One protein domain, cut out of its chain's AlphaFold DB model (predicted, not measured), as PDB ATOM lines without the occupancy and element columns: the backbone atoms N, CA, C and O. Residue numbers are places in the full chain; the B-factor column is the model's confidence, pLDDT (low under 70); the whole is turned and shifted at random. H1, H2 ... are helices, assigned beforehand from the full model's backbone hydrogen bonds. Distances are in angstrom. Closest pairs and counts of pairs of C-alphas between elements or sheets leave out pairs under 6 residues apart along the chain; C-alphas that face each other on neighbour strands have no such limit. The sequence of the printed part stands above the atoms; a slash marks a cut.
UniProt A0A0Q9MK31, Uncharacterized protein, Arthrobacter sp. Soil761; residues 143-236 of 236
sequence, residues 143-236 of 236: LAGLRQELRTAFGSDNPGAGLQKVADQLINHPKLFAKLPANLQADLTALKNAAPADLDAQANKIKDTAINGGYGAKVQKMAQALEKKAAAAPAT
ATOM      1  N   LEU A 143     174.258 128.884 227.589       68.31
ATOM      2  CA  LEU A 143     173.994 130.299 227.866       68.31
ATOM      3  C   LEU A 143     173.980 131.164 226.596       68.31
ATOM      4  O   LEU A 143     173.217 132.125 226.521       68.31
ATOM      5  N   ALA A 144     174.816 130.847 225.605       67.94
ATOM      6  CA  ALA A 144     174.802 131.517 224.308       67.94
ATOM      7  C   ALA A 144     173.493 131.232 223.557       67.94
ATOM      8  O   ALA A 144     172.884 132.170 223.046       67.94
ATOM      9  N   GLY A 145     173.034 129.975 223.571       70.88
ATOM     10  CA  GLY A 145     171.725 129.574 223.061       70.88
ATOM     11  C   GLY A 145     170.597 130.328 223.759       70.88
ATOM     12  O   GLY A 145     169.821 131.005 223.096       70.88
ATOM     13  N   LEU A 146     170.589 130.340 225.096       73.12
ATOM     14  CA  LEU A 146     169.601 131.067 225.898       73.12
ATOM     15  C   LEU A 146     169.568 132.567 225.574       73.12
ATOM     16  O   LEU A 146     168.506 133.174 225.467       73.12
ATOM     17  N   ARG A 147     170.740 133.191 225.417       74.50
ATOM     18  CA  ARG A 147     170.846 134.618 225.094       74.50
ATOM     19  C   ARG A 147     170.359 134.917 223.680       74.50
ATOM     20  O   ARG A 147     169.799 135.990 223.459       74.50
ATOM     21  N   GLN A 148     170.592 134.003 222.743       74.62
ATOM     22  CA  GLN A 148     170.087 134.119 221.384       74.62
ATOM     23  C   GLN A 148     168.568 133.947 221.356       74.62
ATOM     24  O   GLN A 148     167.899 134.799 220.789       74.62
ATOM     25  N   GLU A 149     168.019 132.934 222.034       77.38
ATOM     26  CA  GLU A 149     166.567 132.747 222.157       77.38
ATOM     27  C   GLU A 149     165.898 133.956 222.813       77.38
ATOM     28  O   GLU A 149     164.908 134.463 222.295       77.38
ATOM     29  N   LEU A 150     166.485 134.489 223.888       81.38
ATOM     30  CA  LEU A 150     165.994 135.701 224.538       81.38
ATOM     31  C   LEU A 150     166.021 136.903 223.588       81.38
ATOM     32  O   LEU A 150     165.083 137.691 223.580       81.38
ATOM     33  N   ARG A 151     167.072 137.056 222.777       78.44
ATOM     34  CA  ARG A 151     167.152 138.137 221.788       78.44
ATOM     35  C   ARG A 151     166.098 137.984 220.699       78.44
ATOM     36  O   ARG A 151     165.434 138.964 220.385       78.44
ATOM     37  N   THR A 152     165.959 136.786 220.142       79.19
ATOM     38  CA  THR A 152     164.961 136.493 219.112       79.19
ATOM     39  C   THR A 152     163.559 136.745 219.646       79.19
ATOM     40  O   THR A 152     162.791 137.447 219.006       79.19
ATOM     41  N   ALA A 153     163.256 136.266 220.855       81.25
ATOM     42  CA  ALA A 153     161.967 136.483 221.492       81.25
ATOM     43  C   ALA A 153     161.703 137.973 221.765       81.25
ATOM     44  O   ALA A 153     160.629 138.473 221.473       81.25
ATOM     45  N   PHE A 154     162.695 138.732 222.245       78.50
ATOM     46  CA  PHE A 154     162.537 140.179 222.439       78.50
ATOM     47  C   PHE A 154     162.337 140.958 221.130       78.50
ATOM     48  O   PHE A 154     161.730 142.030 221.169       78.50
ATOM     49  N   GLY A 155     162.857 140.457 220.007       77.44
ATOM     50  CA  GLY A 155     162.734 141.074 218.683       77.44
ATOM     51  C   GLY A 155     161.561 140.575 217.838       77.44
ATOM     52  O   GLY A 155     161.310 141.152 216.788       77.44
ATOM     53  N   SER A 156     160.865 139.522 218.262       76.44
ATOM     54  CA  SER A 156     159.718 138.962 217.545       76.44
ATOM     55  C   SER A 156     158.407 139.628 217.954       76.44
ATOM     56  O   SER A 156     158.241 139.969 219.125       76.44
ATOM     57  N   ASP A 157     157.449 139.692 217.030       74.00
ATOM     58  CA  ASP A 157     156.081 140.154 217.310       74.00
ATOM     59  C   ASP A 157     155.309 139.221 218.265       74.00
ATOM     60  O   ASP A 157     154.435 139.680 218.994       74.00
ATOM     61  N   ASN A 158     155.682 137.933 218.320       78.06
ATOM     62  CA  ASN A 158     155.096 136.918 219.207       78.06
ATOM     63  C   ASN A 158     156.167 136.321 220.144       78.06
ATOM     64  O   ASN A 158     156.716 135.244 219.875       78.06
ATOM     65  N   PRO A 159     156.528 137.036 221.227       80.38
ATOM     66  CA  PRO A 159     157.601 136.642 222.136       80.38
ATOM     67  C   PRO A 159     157.269 135.419 223.003       80.38
ATOM     68  O   PRO A 159     158.178 134.866 223.623       80.38
ATOM     69  N   GLY A 160     156.003 134.999 223.077       82.12
ATOM     70  CA  GLY A 160     155.469 134.051 224.052       82.12
ATOM     71  C   GLY A 160     156.226 132.731 224.116       82.12
ATOM     72  O   GLY A 160     156.805 132.391 225.148       82.12
ATOM     73  N   ALA A 161     156.296 132.008 222.997       81.44
ATOM     74  CA  ALA A 161     156.966 130.706 222.937       81.44
ATOM     75  C   ALA A 161     158.486 130.803 223.179       81.44
ATOM     76  O   ALA A 161     159.091 129.914 223.782       81.44
ATOM     77  N   GLY A 162     159.117 131.888 222.720       79.44
ATOM     78  CA  GLY A 162     160.548 132.119 222.901       79.44
ATOM     79  C   GLY A 162     160.909 132.469 224.346       79.44
ATOM     80  O   GLY A 162     161.825 131.874 224.914       79.44
ATOM     81  N   LEU A 163     160.162 133.379 224.980       82.50
ATOM     82  CA  LEU A 163     160.352 133.704 226.395       82.50
ATOM     83  C   LEU A 163     160.003 132.512 227.295       82.50
ATOM     84  O   LEU A 163     160.662 132.345 228.319       82.50
ATOM     85  N   GLN A 164     159.032 131.668 226.928       83.94
ATOM     86  CA  GLN A 164     158.697 130.466 227.697       83.94
ATOM     87  C   GLN A 164     159.856 129.466 227.710       83.94
ATOM     88  O   GLN A 164     160.249 129.007 228.779       83.94
ATOM     89  N   LYS A 165     160.484 129.198 226.555       82.44
ATOM     90  CA  LYS A 165     161.695 128.358 226.492       82.44
ATOM     91  C   LYS A 165     162.831 128.921 227.337       82.44
ATOM     92  O   LYS A 165     163.485 128.180 228.074       82.44
ATOM     93  N   VAL A 166     163.040 130.236 227.277       81.94
ATOM     94  CA  VAL A 166     164.043 130.901 228.112       81.94
ATOM     95  C   VAL A 166     163.695 130.763 229.595       81.94
ATOM     96  O   VAL A 166     164.581 130.467 230.394       81.94
ATOM     97  N   ALA A 167     162.423 130.922 229.969       84.12
ATOM     98  CA  ALA A 167     161.946 130.728 231.334       84.12
ATOM     99  C   ALA A 167     162.185 129.290 231.814       84.12
ATOM    100  O   ALA A 167     162.761 129.098 232.884       84.12
ATOM    101  N   ASP A 168     161.837 128.286 231.008       84.00
ATOM    102  CA  ASP A 168     162.058 126.870 231.307       84.00
ATOM    103  C   ASP A 168     163.532 126.549 231.534       84.00
ATOM    104  O   ASP A 168     163.902 125.930 232.536       84.00
ATOM    105  N   GLN A 169     164.401 127.003 230.630       81.06
ATOM    106  CA  GLN A 169     165.838 126.799 230.774       81.06
ATOM    107  C   GLN A 169     166.391 127.519 232.007       81.06
ATOM    108  O   GLN A 169     167.239 126.970 232.711       81.06
ATOM    109  N   LEU A 170     165.901 128.720 232.319       81.12
ATOM    110  CA  LEU A 170     166.362 129.478 233.478       81.12
ATOM    111  C   LEU A 170     165.900 128.845 234.798       81.12
ATOM    112  O   LEU A 170     166.695 128.765 235.734       81.12
ATOM    113  N   ILE A 171     164.667 128.332 234.852       82.44
ATOM    114  CA  ILE A 171     164.107 127.596 235.997       82.44
ATOM    115  C   ILE A 171     164.868 126.283 236.226       82.44
ATOM    116  O   ILE A 171     165.204 125.956 237.365       82.44
ATOM    117  N   ASN A 172     165.241 125.575 235.155       81.25
ATOM    118  CA  ASN A 172     166.080 124.374 235.231       81.25
ATOM    119  C   ASN A 172     167.523 124.663 235.708       81.25
ATOM    120  O   ASN A 172     168.276 123.739 236.026       81.25
ATOM    121  N   HIS A 173     167.910 125.937 235.830       79.06
ATOM    122  CA  HIS A 173     169.171 126.384 236.416       79.06
ATOM    123  C   HIS A 173     168.951 127.136 237.745       79.06
ATOM    124  O   HIS A 173     169.121 128.358 237.808       79.06
ATOM    125  N   PRO A 174     168.705 126.432 238.870       74.62
ATOM    126  CA  PRO A 174     168.275 127.045 240.135       74.62
ATOM    127  C   PRO A 174     169.260 128.082 240.695       74.62
ATOM    128  O   PRO A 174     168.861 129.083 241.279       74.62
ATOM    129  N   LYS A 175     170.569 127.901 240.462       75.19
ATOM    130  CA  LYS A 175     171.607 128.866 240.877       75.19
ATOM    131  C   LYS A 175     171.552 130.192 240.110       75.19
ATOM    132  O   LYS A 175     172.029 131.203 240.624       75.19
ATOM    133  N   LEU A 176     171.061 130.177 238.869       73.06
ATOM    134  CA  LEU A 176     170.854 131.381 238.061       73.06
ATOM    135  C   LEU A 176     169.493 131.992 238.374       73.06
ATOM    136  O   LEU A 176     169.421 133.200 238.585       73.06
ATOM    137  N   PHE A 177     168.463 131.155 238.499       79.69
ATOM    138  CA  PHE A 177     167.119 131.582 238.857       79.69
ATOM    139  C   PHE A 177     167.088 132.329 240.197       79.69
ATOM    140  O   PHE A 177     166.596 133.449 240.262       79.69
ATOM    141  N   ALA A 178     167.751 131.797 241.227       80.19
ATOM    142  CA  ALA A 178     167.824 132.415 242.554       80.19
ATOM    143  C   ALA A 178     168.539 133.783 242.589       80.19
ATOM    144  O   ALA A 178     168.427 134.513 243.570       80.19
ATOM    145  N   LYS A 179     169.296 134.145 241.541       77.56
ATOM    146  CA  LYS A 179     169.947 135.463 241.431       77.56
ATOM    147  C   LYS A 179     169.050 136.531 240.813       77.56
ATOM    148  O   LYS A 179     169.441 137.700 240.785       77.56
ATOM    149  N   LEU A 180     167.900 136.139 240.277       79.62
ATOM    150  CA  LEU A 180     166.926 137.056 239.710       79.62
ATOM    151  C   LEU A 180     166.106 137.705 240.835       79.62
ATOM    152  O   LEU A 180     165.933 137.092 241.888       79.62
ATOM    153  N   PRO A 181     165.589 138.924 240.628       82.94
ATOM    154  CA  PRO A 181     164.665 139.544 241.570       82.94
ATOM    155  C   PRO A 181     163.395 138.699 241.723       82.94
ATOM    156  O   PRO A 181     162.923 138.126 240.743       82.94
ATOM    157  N   ALA A 182     162.822 138.661 242.929       83.19
ATOM    158  CA  ALA A 182     161.650 137.836 243.247       83.19
ATOM    159  C   ALA A 182     160.462 138.082 242.297       83.19
ATOM    160  O   ALA A 182     159.830 137.131 241.851       83.19
ATOM    161  N   ASN A 183     160.231 139.338 241.905       84.00
ATOM    162  CA  ASN A 183     159.184 139.703 240.943       84.00
ATOM    163  C   ASN A 183     159.406 139.046 239.569       84.00
ATOM    164  O   ASN A 183     158.474 138.530 238.969       84.00
ATOM    165  N   LEU A 184     160.656 139.000 239.096       84.56
ATOM    166  CA  LEU A 184     160.995 138.378 237.815       84.56
ATOM    167  C   LEU A 184     160.919 136.848 237.910       84.56
ATOM    168  O   LEU A 184     160.473 136.195 236.974       84.56
ATOM    169  N   GLN A 185     161.314 136.264 239.045       86.19
ATOM    170  CA  GLN A 185     161.143 134.828 239.288       86.19
ATOM    171  C   GLN A 185     159.665 134.420 239.237       86.19
ATOM    172  O   GLN A 185     159.323 133.435 238.581       86.19
ATOM    173  N   ALA A 186     158.795 135.183 239.902       87.44
ATOM    174  CA  ALA A 186     157.358 134.947 239.890       87.44
ATOM    175  C   ALA A 186     156.803 135.012 238.461       87.44
ATOM    176  O   ALA A 186     156.146 134.070 238.025       87.44
ATOM    177  N   ASP A 187     157.160 136.049 237.704       85.88
ATOM    178  CA  ASP A 187     156.648 136.232 236.348       85.88
ATOM    179  C   ASP A 187     157.174 135.188 235.351       85.88
ATOM    180  O   ASP A 187     156.414 134.703 234.520       85.88
ATOM    181  N   LEU A 188     158.434 134.746 235.459       86.25
ATOM    182  CA  LEU A 188     158.940 133.631 234.643       86.25
ATOM    183  C   LEU A 188     158.280 132.295 234.999       86.25
ATOM    184  O   LEU A 188     158.078 131.452 234.127       86.25
ATOM    185  N   THR A 189     157.942 132.091 236.273       87.69
ATOM    186  CA  THR A 189     157.217 130.891 236.712       87.69
ATOM    187  C   THR A 189     155.777 130.915 236.206       87.69
ATOM    188  O   THR A 189     155.270 129.890 235.757       87.69
ATOM    189  N   ALA A 190     155.132 132.083 236.240       87.56
ATOM    190  CA  ALA A 190     153.806 132.285 235.669       87.56
ATOM    191  C   ALA A 190     153.818 132.032 234.157       87.56
ATOM    192  O   ALA A 190     152.997 131.254 233.682       87.56
ATOM    193  N   LEU A 191     154.808 132.575 233.440       86.88
ATOM    194  CA  LEU A 191     154.968 132.385 232.001       86.88
ATOM    195  C   LEU A 191     155.176 130.917 231.620       86.88
ATOM    196  O   LEU A 191     154.579 130.434 230.664       86.88
ATOM    197  N   LYS A 192     155.993 130.183 232.383       86.50
ATOM    198  CA  LYS A 192     156.185 128.743 232.171       86.50
ATOM    199  C   LYS A 192     154.862 127.972 232.237       86.50
ATOM    200  O   LYS A 192     154.649 127.062 231.440       86.50
ATOM    201  N   ASN A 193     154.016 128.318 233.204       86.69
ATOM    202  CA  ASN A 193     152.761 127.624 233.485       86.69
ATOM    203  C   ASN A 193     151.563 128.196 232.709       86.69
ATOM    204  O   ASN A 193     150.448 127.700 232.867       86.69
ATOM    205  N   ALA A 194     151.764 129.250 231.920       85.44
ATOM    206  CA  ALA A 194     150.700 129.904 231.180       85.44
ATOM    207  C   ALA A 194     150.233 129.058 229.993       85.44
ATOM    208  O   ALA A 194     151.002 128.307 229.385       85.44
ATOM    209  N   ALA A 195     148.953 129.198 229.655       83.50
ATOM    210  CA  ALA A 195     148.395 128.558 228.478       83.50
ATOM    211  C   ALA A 195     148.985 129.184 227.201       83.50
ATOM    212  O   ALA A 195     149.267 130.384 227.194       83.50
ATOM    213  N   PRO A 196     149.105 128.426 226.094       79.44
ATOM    214  CA  PRO A 196     149.669 128.927 224.841       79.44
ATOM    215  C   PRO A 196     149.012 130.213 224.327       79.44
ATOM    216  O   PRO A 196     149.696 131.066 223.775       79.44
ATOM    217  N   ALA A 197     147.703 130.363 224.555       83.25
ATOM    218  CA  ALA A 197     146.933 131.541 224.162       83.25
ATOM    219  C   ALA A 197     147.289 132.812 224.961       83.25
ATOM    220  O   ALA A 197     147.088 133.916 224.464       83.25
ATOM    221  N   ASP A 198     147.839 132.666 226.171       85.62
ATOM    222  CA  ASP A 198     148.184 133.775 227.070       85.62
ATOM    223  C   ASP A 198     149.687 134.094 227.074       85.62
ATOM    224  O   ASP A 198     150.112 135.087 227.676       85.62
ATOM    225  N   LEU A 199     150.507 133.263 226.418       84.75
ATOM    226  CA  LEU A 199     151.965 133.383 226.440       84.75
ATOM    227  C   LEU A 199     152.442 134.729 225.908       84.75
ATOM    228  O   LEU A 199     153.295 135.352 226.533       84.75
ATOM    229  N   ASP A 200     151.899 135.191 224.784       84.44
ATOM    230  CA  ASP A 200     152.319 136.457 224.182       84.44
ATOM    231  C   ASP A 200     151.926 137.654 225.050       84.44
ATOM    232  O   ASP A 200     152.735 138.555 225.269       84.44
ATOM    233  N   ALA A 201     150.720 137.642 225.626       86.44
ATOM    234  CA  ALA A 201     150.267 138.695 226.530       86.44
ATOM    235  C   ALA A 201     151.143 138.774 227.792       86.44
ATOM    236  O   ALA A 201     151.565 139.861 228.201       86.44
ATOM    237  N   GLN A 202     151.471 137.628 228.392       85.44
ATOM    238  CA  GLN A 202     152.363 137.578 229.549       85.44
ATOM    239  C   GLN A 202     153.805 137.944 229.190       85.44
ATOM    240  O   GLN A 202     154.441 138.704 229.920       85.44
ATOM    241  N   ALA A 203     154.323 137.465 228.061       85.62
ATOM    242  CA  ALA A 203     155.669 137.783 227.602       85.62
ATOM    243  C   ALA A 203     155.830 139.280 227.302       85.62
ATOM    244  O   ALA A 203     156.828 139.873 227.712       85.62
ATOM    245  N   ASN A 204     154.830 139.911 226.680       86.44
ATOM    246  CA  ASN A 204     154.804 141.358 226.464       86.44
ATOM    247  C   ASN A 204     154.768 142.124 227.789       86.44
ATOM    248  O   ASN A 204     155.576 143.024 227.999       86.44
ATOM    249  N   LYS A 205     153.939 141.695 228.749       88.06
ATOM    250  CA  LYS A 205     153.913 142.298 230.089       88.06
ATOM    251  C   LYS A 205     155.271 142.213 230.797       88.06
ATOM    252  O   LYS A 205     155.700 143.186 231.423       88.06
ATOM    253  N   ILE A 206     155.965 141.079 230.692       86.81
ATOM    254  CA  ILE A 206     157.314 140.897 231.252       86.81
ATOM    255  C   ILE A 206     158.318 141.797 230.535       86.81
ATOM    256  O   ILE A 206     159.135 142.449 231.186       86.81
ATOM    257  N   LYS A 207     158.256 141.872 229.204       84.44
ATOM    258  CA  LYS A 207     159.113 142.744 228.395       84.44
ATOM    259  C   LYS A 207     158.945 144.210 228.801       84.44
ATOM    260  O   LYS A 207     159.940 144.854 229.138       84.44
ATOM    261  N   ASP A 208     157.713 144.699 228.881       87.19
ATOM    262  CA  ASP A 208     157.406 146.079 229.269       87.19
ATOM    263  C   ASP A 208     157.847 146.375 230.701       87.19
ATOM    264  O   ASP A 208     158.497 147.387 230.973       87.19
ATOM    265  N   THR A 209     157.559 145.469 231.637       86.88
ATOM    266  CA  THR A 209     157.981 145.620 233.036       86.88
ATOM    267  C   THR A 209     159.508 145.627 233.152       86.88
ATOM    268  O   THR A 209     160.073 146.383 233.945       86.88
ATOM    269  N   ALA A 210     160.204 144.842 232.325       84.56
ATOM    270  CA  ALA A 210     161.656 144.830 232.271       84.56
ATOM    271  C   ALA A 210     162.227 146.141 231.717       84.56
ATOM    272  O   ALA A 210     163.122 146.701 232.347       84.56
ATOM    273  N   ILE A 211     161.698 146.665 230.608       85.31
ATOM    274  CA  ILE A 211     162.158 147.919 229.975       85.31
ATOM    275  C   ILE A 211     161.888 149.141 230.868       85.31
ATOM    276  O   ILE A 211     162.730 150.043 230.963       85.31
ATOM    277  N   ASN A 212     160.760 149.135 231.582       85.50
ATOM    278  CA  ASN A 212     160.387 150.176 232.542       85.50
ATOM    279  C   ASN A 212     161.112 150.045 233.892       85.50
ATOM    280  O   ASN A 212     161.041 150.941 234.729       85.50
ATOM    281  N   GLY A 213     161.841 148.947 234.113       84.00
ATOM    282  CA  GLY A 213     162.652 148.739 235.311       84.00
ATOM    283  C   GLY A 213     161.895 148.228 236.537       84.00
ATOM    284  O   GLY A 213     162.450 148.260 237.634       84.00
ATOM    285  N   GLY A 214     160.691 147.671 236.374       84.44
ATOM    286  CA  GLY A 214     159.906 147.054 237.456       84.44
ATOM    287  C   GLY A 214     160.582 145.844 238.123       84.44
ATOM    288  O   GLY A 214     160.242 145.471 239.245       84.44
ATOM    289  N   TYR A 215     161.605 145.275 237.479       82.44
ATOM    290  CA  TYR A 215     162.473 144.227 238.039       82.44
ATOM    291  C   TYR A 215     163.829 144.751 238.545       82.44
ATOM    292  O   TYR A 215     164.691 143.974 238.956       82.44
ATOM    293  N   GLY A 216     164.047 146.065 238.506       83.12
ATOM    294  CA  GLY A 216     165.266 146.739 238.940       83.12
ATOM    295  C   GLY A 216     166.221 147.134 237.807       83.12
ATOM    296  O   GLY A 216     166.208 146.594 236.698       83.12
ATOM    297  N   ALA A 217     167.128 148.064 238.121       80.06
ATOM    298  CA  ALA A 217     167.973 148.766 237.146       80.06
ATOM    299  C   ALA A 217     168.897 147.860 236.304       80.06
ATOM    300  O   ALA A 217     169.237 148.187 235.167       80.06
ATOM    301  N   LYS A 218     169.327 146.709 236.844       77.31
ATOM    302  CA  LYS A 218     170.164 145.752 236.095       77.31
ATOM    303  C   LYS A 218     169.378 145.057 234.988       77.31
ATOM    304  O   LYS A 218     169.887 144.927 233.880       77.31
ATOM    305  N   VAL A 219     168.158 144.617 235.299       81.31
ATOM    306  CA  VAL A 219     167.265 143.988 234.319       81.31
ATOM    307  C   VAL A 219     166.870 145.018 233.270       81.31
ATOM    308  O   VAL A 219     166.960 144.721 232.085       81.31
ATOM    309  N   GLN A 220     166.577 146.247 233.696       84.06
ATOM    310  CA  GLN A 220     166.261 147.361 232.807       84.06
ATOM    311  C   GLN A 220     167.337 147.617 231.755       84.06
ATOM    312  O   GLN A 220     167.052 147.607 230.560       84.06
ATOM    313  N   LYS A 221     168.598 147.773 232.180       80.94
ATOM    314  CA  LYS A 221     169.715 147.963 231.244       80.94
ATOM    315  C   LYS A 221     169.856 146.802 230.264       80.94
ATOM    316  O   LYS A 221     170.185 147.035 229.106       80.94
ATOM    317  N   MET A 222     169.634 145.563 230.708       77.31
ATOM    318  CA  MET A 222     169.699 144.402 229.817       77.31
ATOM    319  C   MET A 222     168.527 144.362 228.834       77.31
ATOM    320  O   MET A 222     168.760 144.106 227.658       77.31
ATOM    321  N   ALA A 223     167.306 144.647 229.288       82.00
ATOM    322  CA  ALA A 223     166.111 144.689 228.452       82.00
ATOM    323  C   ALA A 223     166.217 145.784 227.381       82.00
ATOM    324  O   ALA A 223     166.064 145.493 226.201       82.00
ATOM    325  N   GLN A 224     166.622 146.997 227.766       81.88
ATOM    326  CA  GLN A 224     166.873 148.100 226.831       81.88
ATOM    327  C   GLN A 224     168.021 147.791 225.862       81.88
ATOM    328  O   GLN A 224     167.956 148.123 224.681       81.88
ATOM    329  N   ALA A 225     169.087 147.130 226.328       79.25
ATOM    330  CA  ALA A 225     170.176 146.709 225.450       79.25
ATOM    331  C   ALA A 225     169.731 145.633 224.449       79.25
ATOM    332  O   ALA A 225     170.210 145.630 223.316       79.25
ATOM    333  N   LEU A 226     168.842 144.719 224.853       76.31
ATOM    334  CA  LEU A 226     168.259 143.699 223.979       76.31
ATOM    335  C   LEU A 226     167.317 144.320 222.954       76.31
ATOM    336  O   LEU A 226     167.449 143.999 221.781       76.31
ATOM    337  N   GLU A 227     166.455 145.243 223.370       76.69
ATOM    338  CA  GLU A 227     165.560 145.998 222.491       76.69
ATOM    339  C   GLU A 227     166.350 146.822 221.468       76.69
ATOM    340  O   GLU A 227     166.141 146.688 220.266       76.69
ATOM    341  N   LYS A 228     167.355 147.583 221.918       75.31
ATOM    342  CA  LYS A 228     168.229 148.356 221.026       75.31
ATOM    343  C   LYS A 228     168.993 147.464 220.042       75.31
ATOM    344  O   LYS A 228     169.213 147.870 218.906       75.31
ATOM    345  N   LYS A 229     169.410 146.258 220.454       67.12
ATOM    346  CA  LYS A 229     170.064 145.289 219.553       67.12
ATOM    347  C   LYS A 229     169.086 144.584 218.616       67.12
ATOM    348  O   LYS A 229     169.499 144.243 217.517       67.12
ATOM    349  N   ALA A 230     167.848 144.351 219.042       63.59
ATOM    350  CA  ALA A 230     166.796 143.800 218.196       63.59
ATOM    351  C   ALA A 230     166.384 144.813 217.119       63.59
ATOM    352  O   ALA A 230     166.314 144.454 215.953       63.59
ATOM    353  N   ALA A 231     166.256 146.094 217.479       59.47
ATOM    354  CA  ALA A 231     165.991 147.186 216.540       59.47
ATOM    355  C   ALA A 231     167.163 147.476 215.578       59.47
ATOM    356  O   ALA A 231     166.962 148.058 214.517       59.47
ATOM    357  N   ALA A 232     168.391 147.092 215.945       54.84
ATOM    358  CA  ALA A 232     169.588 147.259 215.118       54.84
ATOM    359  C   ALA A 232     169.906 146.045 214.223       54.84
ATOM    360  O   ALA A 232     170.841 146.119 213.426       54.84
ATOM    361  N   ALA A 233     169.180 144.931 214.356       44.47
ATOM    362  CA  ALA A 233     169.268 143.821 213.417       44.47
ATOM    363  C   ALA A 233     168.298 144.110 212.259       44.47
ATOM    364  O   ALA A 233     167.090 144.124 212.498       44.47
ATOM    365  N   PRO A 234     168.776 144.386 211.029       35.72
ATOM    366  CA  PRO A 234     167.870 144.509 209.898       35.72
ATOM    367  C   PRO A 234     167.157 143.170 209.705       35.72
ATOM    368  O   PRO A 234     167.803 142.120 209.705       35.72
ATOM    369  N   ALA A 235     165.833 143.227 209.563       38.22
ATOM    370  CA  ALA A 235     165.041 142.125 209.049       38.22
ATOM    371  C   ALA A 235     165.662 141.676 207.717       38.22
ATOM    372  O   ALA A 235     165.668 142.439 206.748       38.22
ATOM    373  N   THR A 236     166.271 140.494 207.715       33.75
ATOM    374  CA  THR A 236     166.644 139.765 206.497       33.75
ATOM    375  C   THR A 236     165.503 138.864 206.092       33.75
ATOM    376  O   THR A 236     165.033 138.135 206.998       33.75
TER     377      THR A 236
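AT A GLANCE: This is residues 143 to 236 of the 236 residues of an uncharacterized protein of Arthrobacter sp. Soil761 (UniProt A0A0Q9MK31). The longest helix, H6, bridges two helical hairpins, H1 with H2 and H4 with H5, which pack crosswise; short H3 sits at a corner. The 94 printed residues hold six named helices, H1 to H6, no named strand: all helix, compact, radius of gyration of the C-alphas 12.4 A, spans 35 by 30 by 24 A.

IN THESE COORDINATES: H6, residues 217 to 231, measures 20.8 A and ends at C-alpha 231 (165.991, 147.186, 216.540). H5 is 199 to 211, H4 182 to 193, H3 174 to 177, H2 160 to 171, H1 143 to 155 from C-alpha 143 (173.994, 130.299, 227.866).

HOW THE PARTS SIT: H6 residues 219 to 224 touch H5 residues 207 to 211, closest C-alphas Gln 220 and Ile 211, 5.0 A. The hub H2 touches H4 at a steep tilt of 61 degrees, closest C-alphas Ala 167 and Leu 188, 5.3 A. Every O i to N i+4 pair is within hydrogen-bond range in H1, H2, H4, H5 and H6; H3 is too short.

THE WHOLE: The printed part has no cut; its links are tight. Residues 143 to 144 and 229 to 236 have pLDDT under 70.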